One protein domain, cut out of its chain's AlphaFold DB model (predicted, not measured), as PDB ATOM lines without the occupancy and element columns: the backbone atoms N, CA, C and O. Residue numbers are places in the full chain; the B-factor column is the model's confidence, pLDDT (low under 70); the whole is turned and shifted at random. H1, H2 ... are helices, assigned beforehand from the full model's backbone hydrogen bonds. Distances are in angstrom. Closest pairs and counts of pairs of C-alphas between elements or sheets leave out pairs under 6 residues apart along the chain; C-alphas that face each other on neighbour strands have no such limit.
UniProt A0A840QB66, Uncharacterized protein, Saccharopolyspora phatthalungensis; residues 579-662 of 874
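Overview. This is residues 579 to 662 of the 874 residues of an uncharacterized protein of Saccharopolyspora phatthalungensis (UniProt A0A840QB66). Five short helices make a compact ball: H1 and H5, side by side and running the same way, make one layer over the splayed hairpin of H3 and H4, and H2 packs across the ends of H1 and H5 on the side away from H4. H1 touches the four other helices and crosses H3 and H4, while H5 crosses H4. The printed part has 84 residues with five named helices, in the order H1 H2 H3 H4 H5, and no named strand; its class is all helix. The radius of gyration of the C-alphas is 11.4 A, and the spans are 34 by 25 by 21 A.

Along the chain. H1, residues 579 to 590, begins with C-alpha 579 at (129.758, 121.574, 127.282) and is 16.4 A long from first to last C-alpha. H2, residues 595 to 605, is 15.1 A long. H3, residues 609 to 622, is 20.2 A long and ends with C-alpha 622 at (129.607, 127.117, 142.042). H4, residues 630 to 644, is the longest by residues and measures 21.1 A. H5, residues 654 to 662, is 12.5 A long and ends with C-alpha 662 at (111.504, 121.532, 136.681).

Arrangement. H1 is the hub. It touches H2 only at the corner by their link, about perpendicular at 86 degrees, with the C-alphas of Leu 589 and Ala 595 closest at 4.7 A. H1 touches residues 615 to 619 of H3, about perpendicular at 79 degrees; the closest C-alphas are those of Ala 585 and Leu 619, 6.5 A apart. With residues 581 to 582 alone H1 touches H4, at a steep tilt of 53 degrees, the same way, closest at the C-alphas of Val 581 and Val 632, 6.1 A apart. H1 and H5 touch at a shallow tilt of 16 degrees, the same way, with the C-alphas of Arg 586 and Leu 655 closest at 5.9 A. H2 and H3 form a helical hairpin at 22 degrees, opposite ways; the closest C-alphas, of Ile 602 and Ser 611, are 4.9 A apart. H3 and H4 form another, at a steep tilt of 43 degrees, with the C-alphas of Thr 612 and Val 636 closest at 6.2 A. H5 touches H2 about perpendicular, at 81 degrees, with the C-alphas of Gly 599 and Thr 662 closest at 5.3 A. H5 also touches residues 639 to 643 of H4, at a steep tilt of 54 degrees, with the C-alphas of Ala 639 and Ala 656 closest at 4.7 A. H2 and H4 are apart, as are H3 and H5. Every O i to N i+4 pair is within hydrogen-bond range in H1, H2, H3 and H4, and 4 of 5 in H5.

Size, cuts and confidence. The two C-alphas farthest apart, those of Asp 625 and Asp 647, are 34.3 A apart. The printed part has no cut. The links from H1 to H2 and from H2 to H3 are tight, and those from H3 to H4 and from H4 to H5 are short. The mean pLDDT of the printed part is 83.8, and residues 646 to 652 are under 70.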
ATOM      1  N   VAL A 579     130.169 122.889 126.761       89.12
ATOM      2  CA  VAL A 579     129.758 121.574 127.282       89.12
ATOM      3  C   VAL A 579     129.870 121.525 128.809       89.12
ATOM      4  O   VAL A 579     128.912 121.138 129.463       89.12
ATOM      5  N   LYS A 580     130.976 122.017 129.391       93.19
ATOM      6  CA  LYS A 580     131.156 122.051 130.853       93.19
ATOM      7  C   LYS A 580     130.123 122.942 131.537       93.19
ATOM      8  O   LYS A 580     129.630 122.576 132.596       93.19
ATOM      9  N   VAL A 581     129.778 124.079 130.926       94.06
ATOM     10  CA  VAL A 581     128.731 124.966 131.455       94.06
ATOM     11  C   VAL A 581     127.373 124.260 131.445       94.06
ATOM     12  O   VAL A 581     126.667 124.294 132.449       94.06
ATOM     13  N   ARG A 582     127.014 123.577 130.345       93.56
ATOM     14  CA  ARG A 582     125.757 122.810 130.262       93.56
ATOM     15  C   ARG A 582     125.692 121.695 131.301       93.56
ATOM     16  O   ARG A 582     124.655 121.533 131.939       93.56
ATOM     17  N   ASP A 583     126.783 120.959 131.481       91.31
ATOM     18  CA  ASP A 583     126.850 119.863 132.449       91.31
ATOM     19  C   ASP A 583     126.725 120.377 133.891       91.31
ATOM     20  O   ASP A 583     125.964 119.811 134.677       91.31
ATOM     21  N   ALA A 584     127.396 121.485 134.227       94.38
ATOM     22  CA  ALA A 584     127.261 122.134 135.532       94.38
ATOM     23  C   ALA A 584     125.832 122.649 135.769       94.38
ATOM     24  O   ALA A 584     125.251 122.388 136.818       94.38
ATOM     25  N   ALA A 585     125.222 123.297 134.771       94.25
ATOM     26  CA  ALA A 585     123.852 123.801 134.867       94.25
ATOM     27  C   ALA A 585     122.839 122.668 135.057       94.25
ATOM     28  O   ALA A 585     121.933 122.773 135.880       94.25
ATOM     29  N   ARG A 586     123.018 121.551 134.339       93.25
ATOM     30  CA  ARG A 586     122.203 120.348 134.528       93.25
ATOM     31  C   ARG A 586     122.366 119.808 135.947       93.25
ATOM     32  O   ARG A 586     121.358 119.613 136.611       93.25
ATOM     33  N   ARG A 587     123.603 119.630 136.426       93.88
ATOM     34  CA  ARG A 587     123.877 119.150 137.789       93.88
ATOM     35  C   ARG A 587     123.240 120.052 138.849       93.88
ATOM     36  O   ARG A 587     122.653 119.534 139.792       93.88
ATOM     37  N   LEU A 588     123.313 121.375 138.691       92.25
ATOM     38  CA  LEU A 588     122.677 122.336 139.602       92.25
ATOM     39  C   LEU A 588     121.153 122.197 139.649       92.25
ATOM     40  O   LEU A 588     120.562 122.418 140.698       92.25
ATOM     41  N   LEU A 589     120.522 121.825 138.535       90.88
ATOM     42  CA  LEU A 589     119.071 121.661 138.436       90.88
ATOM     43  C   LEU A 589     118.577 120.259 138.816       90.88
ATOM     44  O   LEU A 589     117.390 120.110 139.101       90.88
ATOM     45  N   THR A 590     119.440 119.237 138.816       85.94
ATOM     46  CA  THR A 590     119.028 117.846 139.077       85.94
ATOM     47  C   THR A 590     119.616 117.242 140.349       85.94
ATOM     48  O   THR A 590     118.887 116.587 141.089       85.94
ATOM     49  N   ASP A 591     120.904 117.465 140.626       86.50
ATOM     50  CA  ASP A 591     121.665 116.641 141.577       86.50
ATOM     51  C   ASP A 591     122.241 117.442 142.756       86.50
ATOM     52  O   ASP A 591     122.567 116.871 143.799       86.50
ATOM     53  N   ALA A 592     122.414 118.758 142.606       85.44
ATOM     54  CA  ALA A 592     123.037 119.590 143.628       85.44
ATOM     55  C   ALA A 592     122.145 119.758 144.879       85.44
ATOM     56  O   ALA A 592     120.915 119.786 144.779       85.44
ATOM     57  N   PRO A 593     122.730 119.946 146.076       79.62
ATOM     58  CA  PRO A 593     121.977 120.396 147.243       79.62
ATOM     59  C   PRO A 593     121.256 121.714 146.923       79.62
ATOM     60  O   PRO A 593     121.886 122.677 146.495       79.62
ATOM     61  N   GLY A 594     119.934 121.748 147.104       83.75
ATOM     62  CA  GLY A 594     119.108 122.897 146.715       83.75
ATOM     63  C   GLY A 594     118.636 122.890 145.255       83.75
ATOM     64  O   GLY A 594     117.935 123.817 144.867       83.75
ATOM     65  N   ALA A 595     118.929 121.849 144.462       83.56
ATOM     66  CA  ALA A 595     118.452 121.715 143.079       83.56
ATOM     67  C   ALA A 595     116.925 121.821 142.963       83.56
ATOM     68  O   ALA A 595     116.418 122.494 142.069       83.56
ATOM     69  N   LEU A 596     116.188 121.219 143.905       77.44
ATOM     70  CA  LEU A 596     114.729 121.327 143.962       77.44
ATOM     71  C   LEU A 596     114.277 122.778 144.180       77.44
ATOM     72  O   LEU A 596     113.386 123.247 143.483       77.44
ATOM     73  N   GLU A 597     114.902 123.496 145.115       79.69
ATOM     74  CA  GLU A 597     114.556 124.887 145.422       79.69
ATOM     75  C   GLU A 597     114.929 125.825 144.265       79.69
ATOM     76  O   GLU A 597     114.121 126.657 143.852       79.69
ATOM     77  N   LEU A 598     116.122 125.660 143.687       87.06
ATOM     78  CA  LEU A 598     116.557 126.391 142.496       87.06
ATOM     79  C   LEU A 598     115.618 126.116 141.312       87.06
ATOM     80  O   LEU A 598     115.180 127.053 140.647       87.06
ATOM     81  N   GLY A 599     115.269 124.849 141.085       83.00
ATOM     82  CA  GLY A 599     114.340 124.410 140.049       83.00
ATOM     83  C   GLY A 599     112.931 124.970 140.237       83.00
ATOM     84  O   GLY A 599     112.335 125.437 139.272       83.00
ATOM     85  N   GLN A 600     112.423 125.007 141.472       78.88
ATOM     86  CA  GLN A 600     111.144 125.639 141.812       78.88
ATOM     87  C   GLN A 600     111.173 127.150 141.564       78.88
ATOM     88  O   GLN A 600     110.238 127.682 140.973       78.88
ATOM     89  N   ARG A 601     112.248 127.846 141.965       81.38
ATOM     90  CA  ARG A 601     112.406 129.298 141.766       81.38
ATOM     91  C   ARG A 601     112.515 129.665 140.285       81.38
ATOM     92  O   ARG A 601     111.820 130.569 139.829       81.38
ATOM     93  N   ILE A 602     113.343 128.943 139.528       86.50
ATOM     94  CA  ILE A 602     113.463 129.110 138.072       86.50
ATOM     95  C   ILE A 602     112.140 128.755 137.391       86.50
ATOM     96  O   ILE A 602     111.659 129.501 136.543       86.50
ATOM     97  N   GLY A 603     111.510 127.654 137.800       79.75
ATOM     98  CA  GLY A 603     110.209 127.228 137.305       79.75
ATOM     99  C   GLY A 603     109.144 128.304 137.496       79.75
ATOM    100  O   GLY A 603     108.488 128.666 136.523       79.75
ATOM    101  N   ALA A 604     109.013 128.847 138.712       73.88
ATOM    102  CA  ALA A 604     108.062 129.902 139.068       73.88
ATOM    103  C   ALA A 604     108.283 131.197 138.275       73.88
ATOM    104  O   ALA A 604     107.320 131.842 137.869       73.88
ATOM    105  N   ALA A 605     109.539 131.546 138.006       76.75
ATOM    106  CA  ALA A 605     109.884 132.711 137.202       76.75
ATOM    107  C   ALA A 605     109.591 132.548 135.700       76.75
ATOM    108  O   ALA A 605     109.539 133.538 134.968       76.75
ATOM    109  N   GLY A 606     109.392 131.314 135.226       83.44
ATOM    110  CA  GLY A 606     109.112 131.022 133.822       83.44
ATOM    111  C   GLY A 606     110.302 131.299 132.887       83.44
ATOM    112  O   GLY A 606     111.388 131.686 133.327       83.44
ATOM    113  N   PRO A 607     110.148 131.091 131.570       85.25
ATOM    114  CA  PRO A 607     111.219 131.314 130.602       85.25
ATOM    115  C   PRO A 607     111.414 132.818 130.340       85.25
ATOM    116  O   PRO A 607     110.933 133.367 129.342       85.25
ATOM    117  N   GLY A 608     112.106 133.503 131.252       85.69
ATOM    118  CA  GLY A 608     112.321 134.952 131.242       85.69
ATOM    119  C   GLY A 608     113.697 135.382 131.752       85.69
ATOM    120  O   GLY A 608     114.529 134.559 132.127       85.69
ATOM    121  N   HIS A 609     113.926 136.698 131.766       84.44
ATOM    122  CA  HIS A 609     115.188 137.308 132.203       84.44
ATOM    123  C   HIS A 609     115.559 136.921 133.636       84.44
ATOM    124  O   HIS A 609     116.720 136.645 133.921       84.44
ATOM    125  N   TYR A 610     114.566 136.821 134.518       82.56
ATOM    126  CA  TYR A 610     114.773 136.424 135.905       82.56
ATOM    127  C   TYR A 610     115.368 135.013 136.037       82.56
ATOM    128  O   TYR A 610     116.348 134.819 136.751       82.56
ATOM    129  N   SER A 611     114.845 134.039 135.287       86.69
ATOM    130  CA  SER A 611     115.377 132.668 135.251       86.69
ATOM    131  C   SER A 611     116.803 132.605 134.715       86.69
ATOM    132  O   SER A 611     117.623 131.854 135.245       86.69
ATOM    133  N   THR A 612     117.123 133.428 133.711       91.44
ATOM    134  CA  THR A 612     118.497 133.596 133.216       91.44
ATOM    135  C   THR A 612     119.414 134.092 134.332       91.44
ATOM    136  O   THR A 612     120.455 133.489 134.575       91.44
ATOM    137  N   VAL A 613     119.021 135.148 135.053       88.81
ATOM    138  CA  VAL A 613     119.826 135.716 136.146       88.81
ATOM    139  C   VAL A 613     120.020 134.707 137.281       88.81
ATOM    140  O   VAL A 613     121.144 134.546 137.753       88.81
ATOM    141  N   LEU A 614     118.966 133.992 137.690       89.19
ATOM    142  CA  LEU A 614     119.055 132.975 138.741       89.19
ATOM    143  C   LEU A 614     120.010 131.837 138.370       89.19
ATOM    144  O   LEU A 614     120.884 131.494 139.167       89.19
ATOM    145  N   LEU A 615     119.863 131.263 137.171       93.62
ATOM    146  CA  LEU A 615     120.703 130.143 136.744       93.62
ATOM    147  C   LEU A 615     122.164 130.576 136.563       93.62
ATOM    148  O   LEU A 615     123.073 129.861 136.980       93.62
ATOM    149  N   THR A 616     122.398 131.769 136.013       93.06
ATOM    150  CA  THR A 616     123.738 132.360 135.927       93.06
ATOM    151  C   THR A 616     124.358 132.562 137.304       93.06
ATOM    152  O   THR A 616     125.507 132.183 137.517       93.06
ATOM    153  N   ALA A 617     123.627 133.158 138.247       90.19
ATOM    154  CA  ALA A 617     124.152 133.418 139.583       90.19
ATOM    155  C   ALA A 617     124.500 132.113 140.312       90.19
ATOM    156  O   ALA A 617     125.545 132.041 140.957       90.19
ATOM    157  N   ALA A 618     123.678 131.071 140.147       92.62
ATOM    158  CA  ALA A 618     123.957 129.736 140.668       92.62
ATOM    159  C   ALA A 618     125.237 129.133 140.064       92.62
ATOM    160  O   ALA A 618     126.081 128.617 140.796       92.62
ATOM    161  N   LEU A 619     125.422 129.259 138.745       94.19
ATOM    162  CA  LEU A 619     126.624 128.791 138.049       94.19
ATOM    163  C   LEU A 619     127.889 129.520 138.511       94.19
ATOM    164  O   LEU A 619     128.888 128.866 138.790       94.19
ATOM    165  N   ILE A 620     127.850 130.850 138.632       91.88
ATOM    166  CA  ILE A 620     128.999 131.645 139.101       91.88
ATOM    167  C   ILE A 620     129.288 131.360 140.581       91.88
ATOM    168  O   ILE A 620     130.441 131.355 141.001       91.88
ATOM    169  N   ALA A 621     128.263 131.102 141.395       89.19
ATOM    170  CA  ALA A 621     128.468 130.733 142.790       89.19
ATOM    171  C   ALA A 621     129.196 129.388 142.942       89.19
ATOM    172  O   ALA A 621     130.020 129.261 143.847       89.19
ATOM    173  N   GLU A 622     128.914 128.412 142.071       93.00
ATOM    174  CA  GLU A 622     129.607 127.117 142.042       93.00
ATOM    175  C   GLU A 622     130.993 127.201 141.376       93.00
ATOM    176  O   GLU A 622     131.931 126.526 141.799       93.00
ATOM    177  N   HIS A 623     131.131 128.063 140.368       94.50
ATOM    178  CA  HIS A 623     132.350 128.277 139.592       94.50
ATOM    179  C   HIS A 623     132.713 129.774 139.545       94.50
ATOM    180  O   HIS A 623     132.411 130.454 138.563       94.50
ATOM    181  N   PRO A 624     133.355 130.328 140.596       88.31
ATOM    182  CA  PRO A 624     133.664 131.761 140.668       88.31
ATOM    183  C   PRO A 624     134.582 132.261 139.548       88.31
ATOM    184  O   PRO A 624     134.487 133.417 139.142       88.31
ATOM    185  N   ASP A 625     135.435 131.385 139.013       89.56
ATOM    186  CA  ASP A 625     136.308 131.641 137.865       89.56
ATOM    187  C   ASP A 625     135.532 131.896 136.563       89.56
ATOM    188  O   ASP A 625     136.095 132.404 135.600       89.56
ATOM    189  N   TRP A 626     134.238 131.575 136.528       93.00
ATOM    190  CA  TRP A 626     133.359 131.816 135.383       93.00
ATOM    191  C   TRP A 626     132.695 133.199 135.413       93.00
ATOM    192  O   TRP A 626     131.930 133.541 134.506       93.00
ATOM    193  N   ALA A 627     132.962 134.014 136.439       86.94
ATOM    194  CA  ALA A 627     132.448 135.374 136.519       86.94
ATOM    195  C   ALA A 627     132.959 136.220 135.337       86.94
ATOM    196  O   ALA A 627     134.153 136.465 135.200       86.94
ATOM    197  N   GLY A 628     132.038 136.685 134.488       83.31
ATOM    198  CA  GLY A 628     132.360 137.486 133.301       83.31
ATOM    199  C   GLY A 628     132.664 136.678 132.035       83.31
ATOM    200  O   GLY A 628     132.881 137.275 130.982       83.31
ATOM    201  N   GLU A 629     132.629 135.343 132.092       89.94
ATOM    202  CA  GLU A 629     132.843 134.497 130.916       89.94
ATOM    203  C   GLU A 629     131.619 134.524 129.977       89.94
ATOM    204  O   GLU A 629     130.540 134.038 130.343       89.94
ATOM    205  N   PRO A 630     131.749 135.018 128.728       87.31
ATOM    206  CA  PRO A 630     130.613 135.187 127.816       87.31
ATOM    207  C   PRO A 630     129.956 133.852 127.434       87.31
ATOM    208  O   PRO A 630     128.762 133.798 127.140       87.31
ATOM    209  N   THR A 631     130.716 132.751 127.479       90.62
ATOM    210  CA  THR A 631     130.212 131.399 127.193       90.62
ATOM    211  C   THR A 631     129.134 130.964 128.186       90.62
ATOM    212  O   THR A 631     128.185 130.289 127.790       90.62
ATOM    213  N   VAL A 632     129.249 131.358 129.459       89.88
ATOM    214  CA  VAL A 632     128.295 130.972 130.512       89.88
ATOM    215  C   VAL A 632     126.938 131.594 130.227       89.88
ATOM    216  O   VAL A 632     125.931 130.890 130.142       89.88
ATOM    217  N   MET A 633     126.936 132.901 129.970       87.06
ATOM    218  CA  MET A 633     125.726 133.650 129.639       87.06
ATOM    219  C   MET A 633     125.080 133.171 128.349       87.06
ATOM    220  O   MET A 633     123.859 133.026 128.304       87.06
ATOM    221  N   GLN A 634     125.881 132.889 127.319       89.94
ATOM    222  CA  GLN A 634     125.371 132.387 126.048       89.94
ATOM    223  C   GLN A 634     124.648 131.046 126.233       89.94
ATOM    224  O   GLN A 634     123.517 130.899 125.784       89.94
ATOM    225  N   VAL A 635     125.258 130.095 126.951       92.19
ATOM    226  CA  VAL A 635     124.659 128.774 127.205       92.19
ATOM    227  C   VAL A 635     123.355 128.880 127.998       92.19
ATOM    228  O   VAL A 635     122.374 128.235 127.635       92.19
ATOM    229  N   VAL A 636     123.323 129.697 129.055       92.31
ATOM    230  CA  VAL A 636     122.111 129.901 129.867       92.31
ATOM    231  C   VAL A 636     121.009 130.567 129.042       92.31
ATOM    232  O   VAL A 636     119.867 130.111 129.057       92.31
ATOM    233  N   THR A 637     121.348 131.612 128.286       90.38
ATOM    234  CA  THR A 637     120.391 132.342 127.442       90.38
ATOM    235  C   THR A 637     119.810 131.440 126.359       90.38
ATOM    236  O   THR A 637     118.596 131.444 126.158       90.38
ATOM    237  N   ASP A 638     120.644 130.629 125.705       89.62
ATOM    238  CA  ASP A 638     120.204 129.670 124.690       89.62
ATOM    239  C   ASP A 638     119.260 128.617 125.290       89.62
ATOM    240  O   ASP A 638     118.219 128.321 124.703       89.62
ATOM    241  N   ALA A 639     119.562 128.113 126.490       88.75
ATOM    242  CA  ALA A 639     118.722 127.130 127.168       88.75
ATOM    243  C   ALA A 639     117.368 127.706 127.618       88.75
ATOM    244  O   ALA A 639     116.335 127.064 127.426       88.75
ATOM    245  N   VAL A 640     117.339 128.928 128.163       88.12
ATOM    246  CA  VAL A 640     116.088 129.614 128.546       88.12
ATOM    247  C   VAL A 640     115.272 130.008 127.308       88.12
ATOM    248  O   VAL A 640     114.045 129.893 127.307       88.12
ATOM    249  N   ALA A 641     115.925 130.420 126.218       86.31
ATOM    250  CA  ALA A 641     115.256 130.704 124.949       86.31
ATOM    251  C   ALA A 641     114.649 129.436 124.323       86.31
ATOM    252  O   ALA A 641     113.526 129.485 123.818       86.31
ATOM    253  N   ALA A 642     115.358 128.306 124.392       84.50
ATOM    254  CA  ALA A 642     114.845 127.006 123.972       84.50
ATOM    255  C   ALA A 642     113.692 126.530 124.873       84.50
ATOM    256  O   ALA A 642     112.716 125.988 124.367       84.50
ATOM    257  N   TRP A 643     113.738 126.807 126.181       86.19
ATOM    258  CA  TRP A 643     112.608 126.560 127.083       86.19
ATOM    259  C   TRP A 643     111.362 127.382 126.693       86.19
ATOM    260  O   TRP A 643     110.247 126.869 126.761       86.19
ATOM    261  N   ARG A 644     111.527 128.621 126.205       84.31
ATOM    262  CA  ARG A 644     110.408 129.456 125.723       84.31
ATOM    263  C   ARG A 644     109.741 128.915 124.452       84.31
ATOM    264  O   ARG A 644     108.538 129.080 124.298       84.31
ATOM    265  N   ASN A 645     110.518 128.339 123.534       80.75
ATOM    266  CA  ASN A 645     110.043 127.847 122.237       80.75
ATOM    267  C   ASN A 645     110.465 126.383 122.040       80.75
ATOM    268  O   ASN A 645     111.476 126.122 121.378       80.75
ATOM    269  N   PRO A 646     109.709 125.428 122.605       66.00
ATOM    270  CA  PRO A 646     110.063 124.015 122.527       66.00
ATOM    271  C   PRO A 646     110.046 123.454 121.090       66.00
ATOM    272  O   PRO A 646     110.795 122.525 120.794       66.00
ATOM    273  N   ASP A 647     109.292 124.081 120.183       56.78
ATOM    274  CA  ASP A 647     108.868 123.560 118.873       56.78
ATOM    275  C   ASP A 647     109.966 123.395 117.793       56.78
ATOM    276  O   ASP A 647     109.648 123.136 116.632       56.78
ATOM    277  N   GLY A 648     111.264 123.543 118.100       52.84
ATOM    278  CA  GLY A 648     112.289 123.428 117.045       52.84
ATOM    279  C   GLY A 648     113.737 123.131 117.431       52.84
ATOM    280  O   GLY A 648     114.497 122.687 116.573       52.84
ATOM    281  N   SER A 649     114.153 123.340 118.684       49.34
ATOM    282  CA  SER A 649     115.534 123.033 119.116       49.34
ATOM    283  C   SER A 649     115.654 122.474 120.534       49.34
ATOM    284  O   SER A 649     116.678 121.868 120.857       49.34
ATOM    285  N   ALA A 650     114.620 122.611 121.372       50.50
ATOM    286  CA  ALA A 650     114.649 122.172 122.766       50.50
ATOM    287  C   ALA A 650     114.749 120.647 122.927       50.50
ATOM    288  O   ALA A 650     115.294 120.179 123.922       50.50
ATOM    289  N   GLU A 651     114.308 119.854 121.940       46.56
ATOM    290  CA  GLU A 651     114.534 118.400 121.960       46.56
ATOM    291  C   GLU A 651     116.020 118.024 121.921       46.56
ATOM    292  O   GLU A 651     116.393 116.975 122.446       46.56
ATOM    293  N   SER A 652     116.866 118.884 121.341       49.56
ATOM    294  CA  SER A 652     118.315 118.670 121.266       49.56
ATOM    295  C   SER A 652     119.088 119.296 122.430       49.56
ATOM    296  O   SER A 652     120.178 118.819 122.751       49.56
ATOM    297  N   ASP A 653     118.532 120.314 123.100       75.75
ATOM    298  CA  ASP A 653     119.176 120.924 124.262       75.75
ATOM    299  C   ASP A 653     118.706 120.264 125.564       75.75
ATOM    300  O   ASP A 653     117.659 120.575 126.139       75.75
ATOM    301  N   GLY A 654     119.532 119.339 126.049       78.44
ATOM    302  CA  GLY A 654     119.294 118.617 127.290       78.44
ATOM    303  C   GLY A 654     119.126 119.503 128.530       78.44
ATOM    304  O   GLY A 654     118.585 118.996 129.511       78.44
ATOM    305  N   LEU A 655     119.560 120.772 128.509       83.25
ATOM    306  CA  LEU A 655     119.349 121.735 129.596       83.25
ATOM    307  C   LEU A 655     117.959 122.383 129.519       83.25
ATOM    308  O   LEU A 655     117.283 122.494 130.539       83.25
ATOM    309  N   ALA A 656     117.489 122.731 128.318       84.25
ATOM    310  CA  ALA A 656     116.146 123.277 128.105       84.25
ATOM    311  C   ALA A 656     115.052 122.281 128.517       84.25
ATOM    312  O   ALA A 656     114.061 122.661 129.139       84.25
ATOM    313  N   ARG A 657     115.265 120.987 128.239       79.69
ATOM    314  CA  ARG A 657     114.365 119.920 128.701       79.69
ATOM    315  C   ARG A 657     114.323 119.829 130.227       79.69
ATOM    316  O   ARG A 657     113.239 119.706 130.782       79.69
ATOM    317  N   VAL A 658     115.478 119.907 130.896       80.75
ATOM    318  CA  VAL A 658     115.533 119.906 132.366       80.75
ATOM    319  C   VAL A 658     114.772 121.109 132.910       80.75
ATOM    320  O   VAL A 658     113.887 120.906 133.727       80.75
ATOM    321  N   LEU A 659     115.020 122.314 132.381       83.06
ATOM    322  CA  LEU A 659     114.304 123.538 132.759       83.06
ATOM    323  C   LEU A 659     112.783 123.388 132.624       83.06
ATOM    324  O   LEU A 659     112.057 123.666 133.580       83.06
ATOM    325  N   ALA A 660     112.312 122.868 131.486       78.62
ATOM    326  CA  ALA A 660     110.899 122.594 131.253       78.62
ATOM    327  C   ALA A 660     110.328 121.566 132.246       78.62
ATOM    328  O   ALA A 660     109.250 121.781 132.789       78.62
ATOM    329  N   MET A 661     111.057 120.488 132.546       70.69
ATOM    330  CA  MET A 661     110.625 119.482 133.523       70.69
ATOM    331  C   MET A 661     110.564 120.040 134.950       70.69
ATOM    332  O   MET A 661     109.581 119.801 135.648       70.69
ATOM    333  N   THR A 662     111.557 120.828 135.383       71.44
ATOM    334  CA  THR A 662     111.504 121.532 136.681       71.44
ATOM    335  C   THR A 662     110.330 122.500 136.758       71.44
ATOM    336  O   THR A 662     109.734 122.648 137.821       71.44
TER     337      THR A 662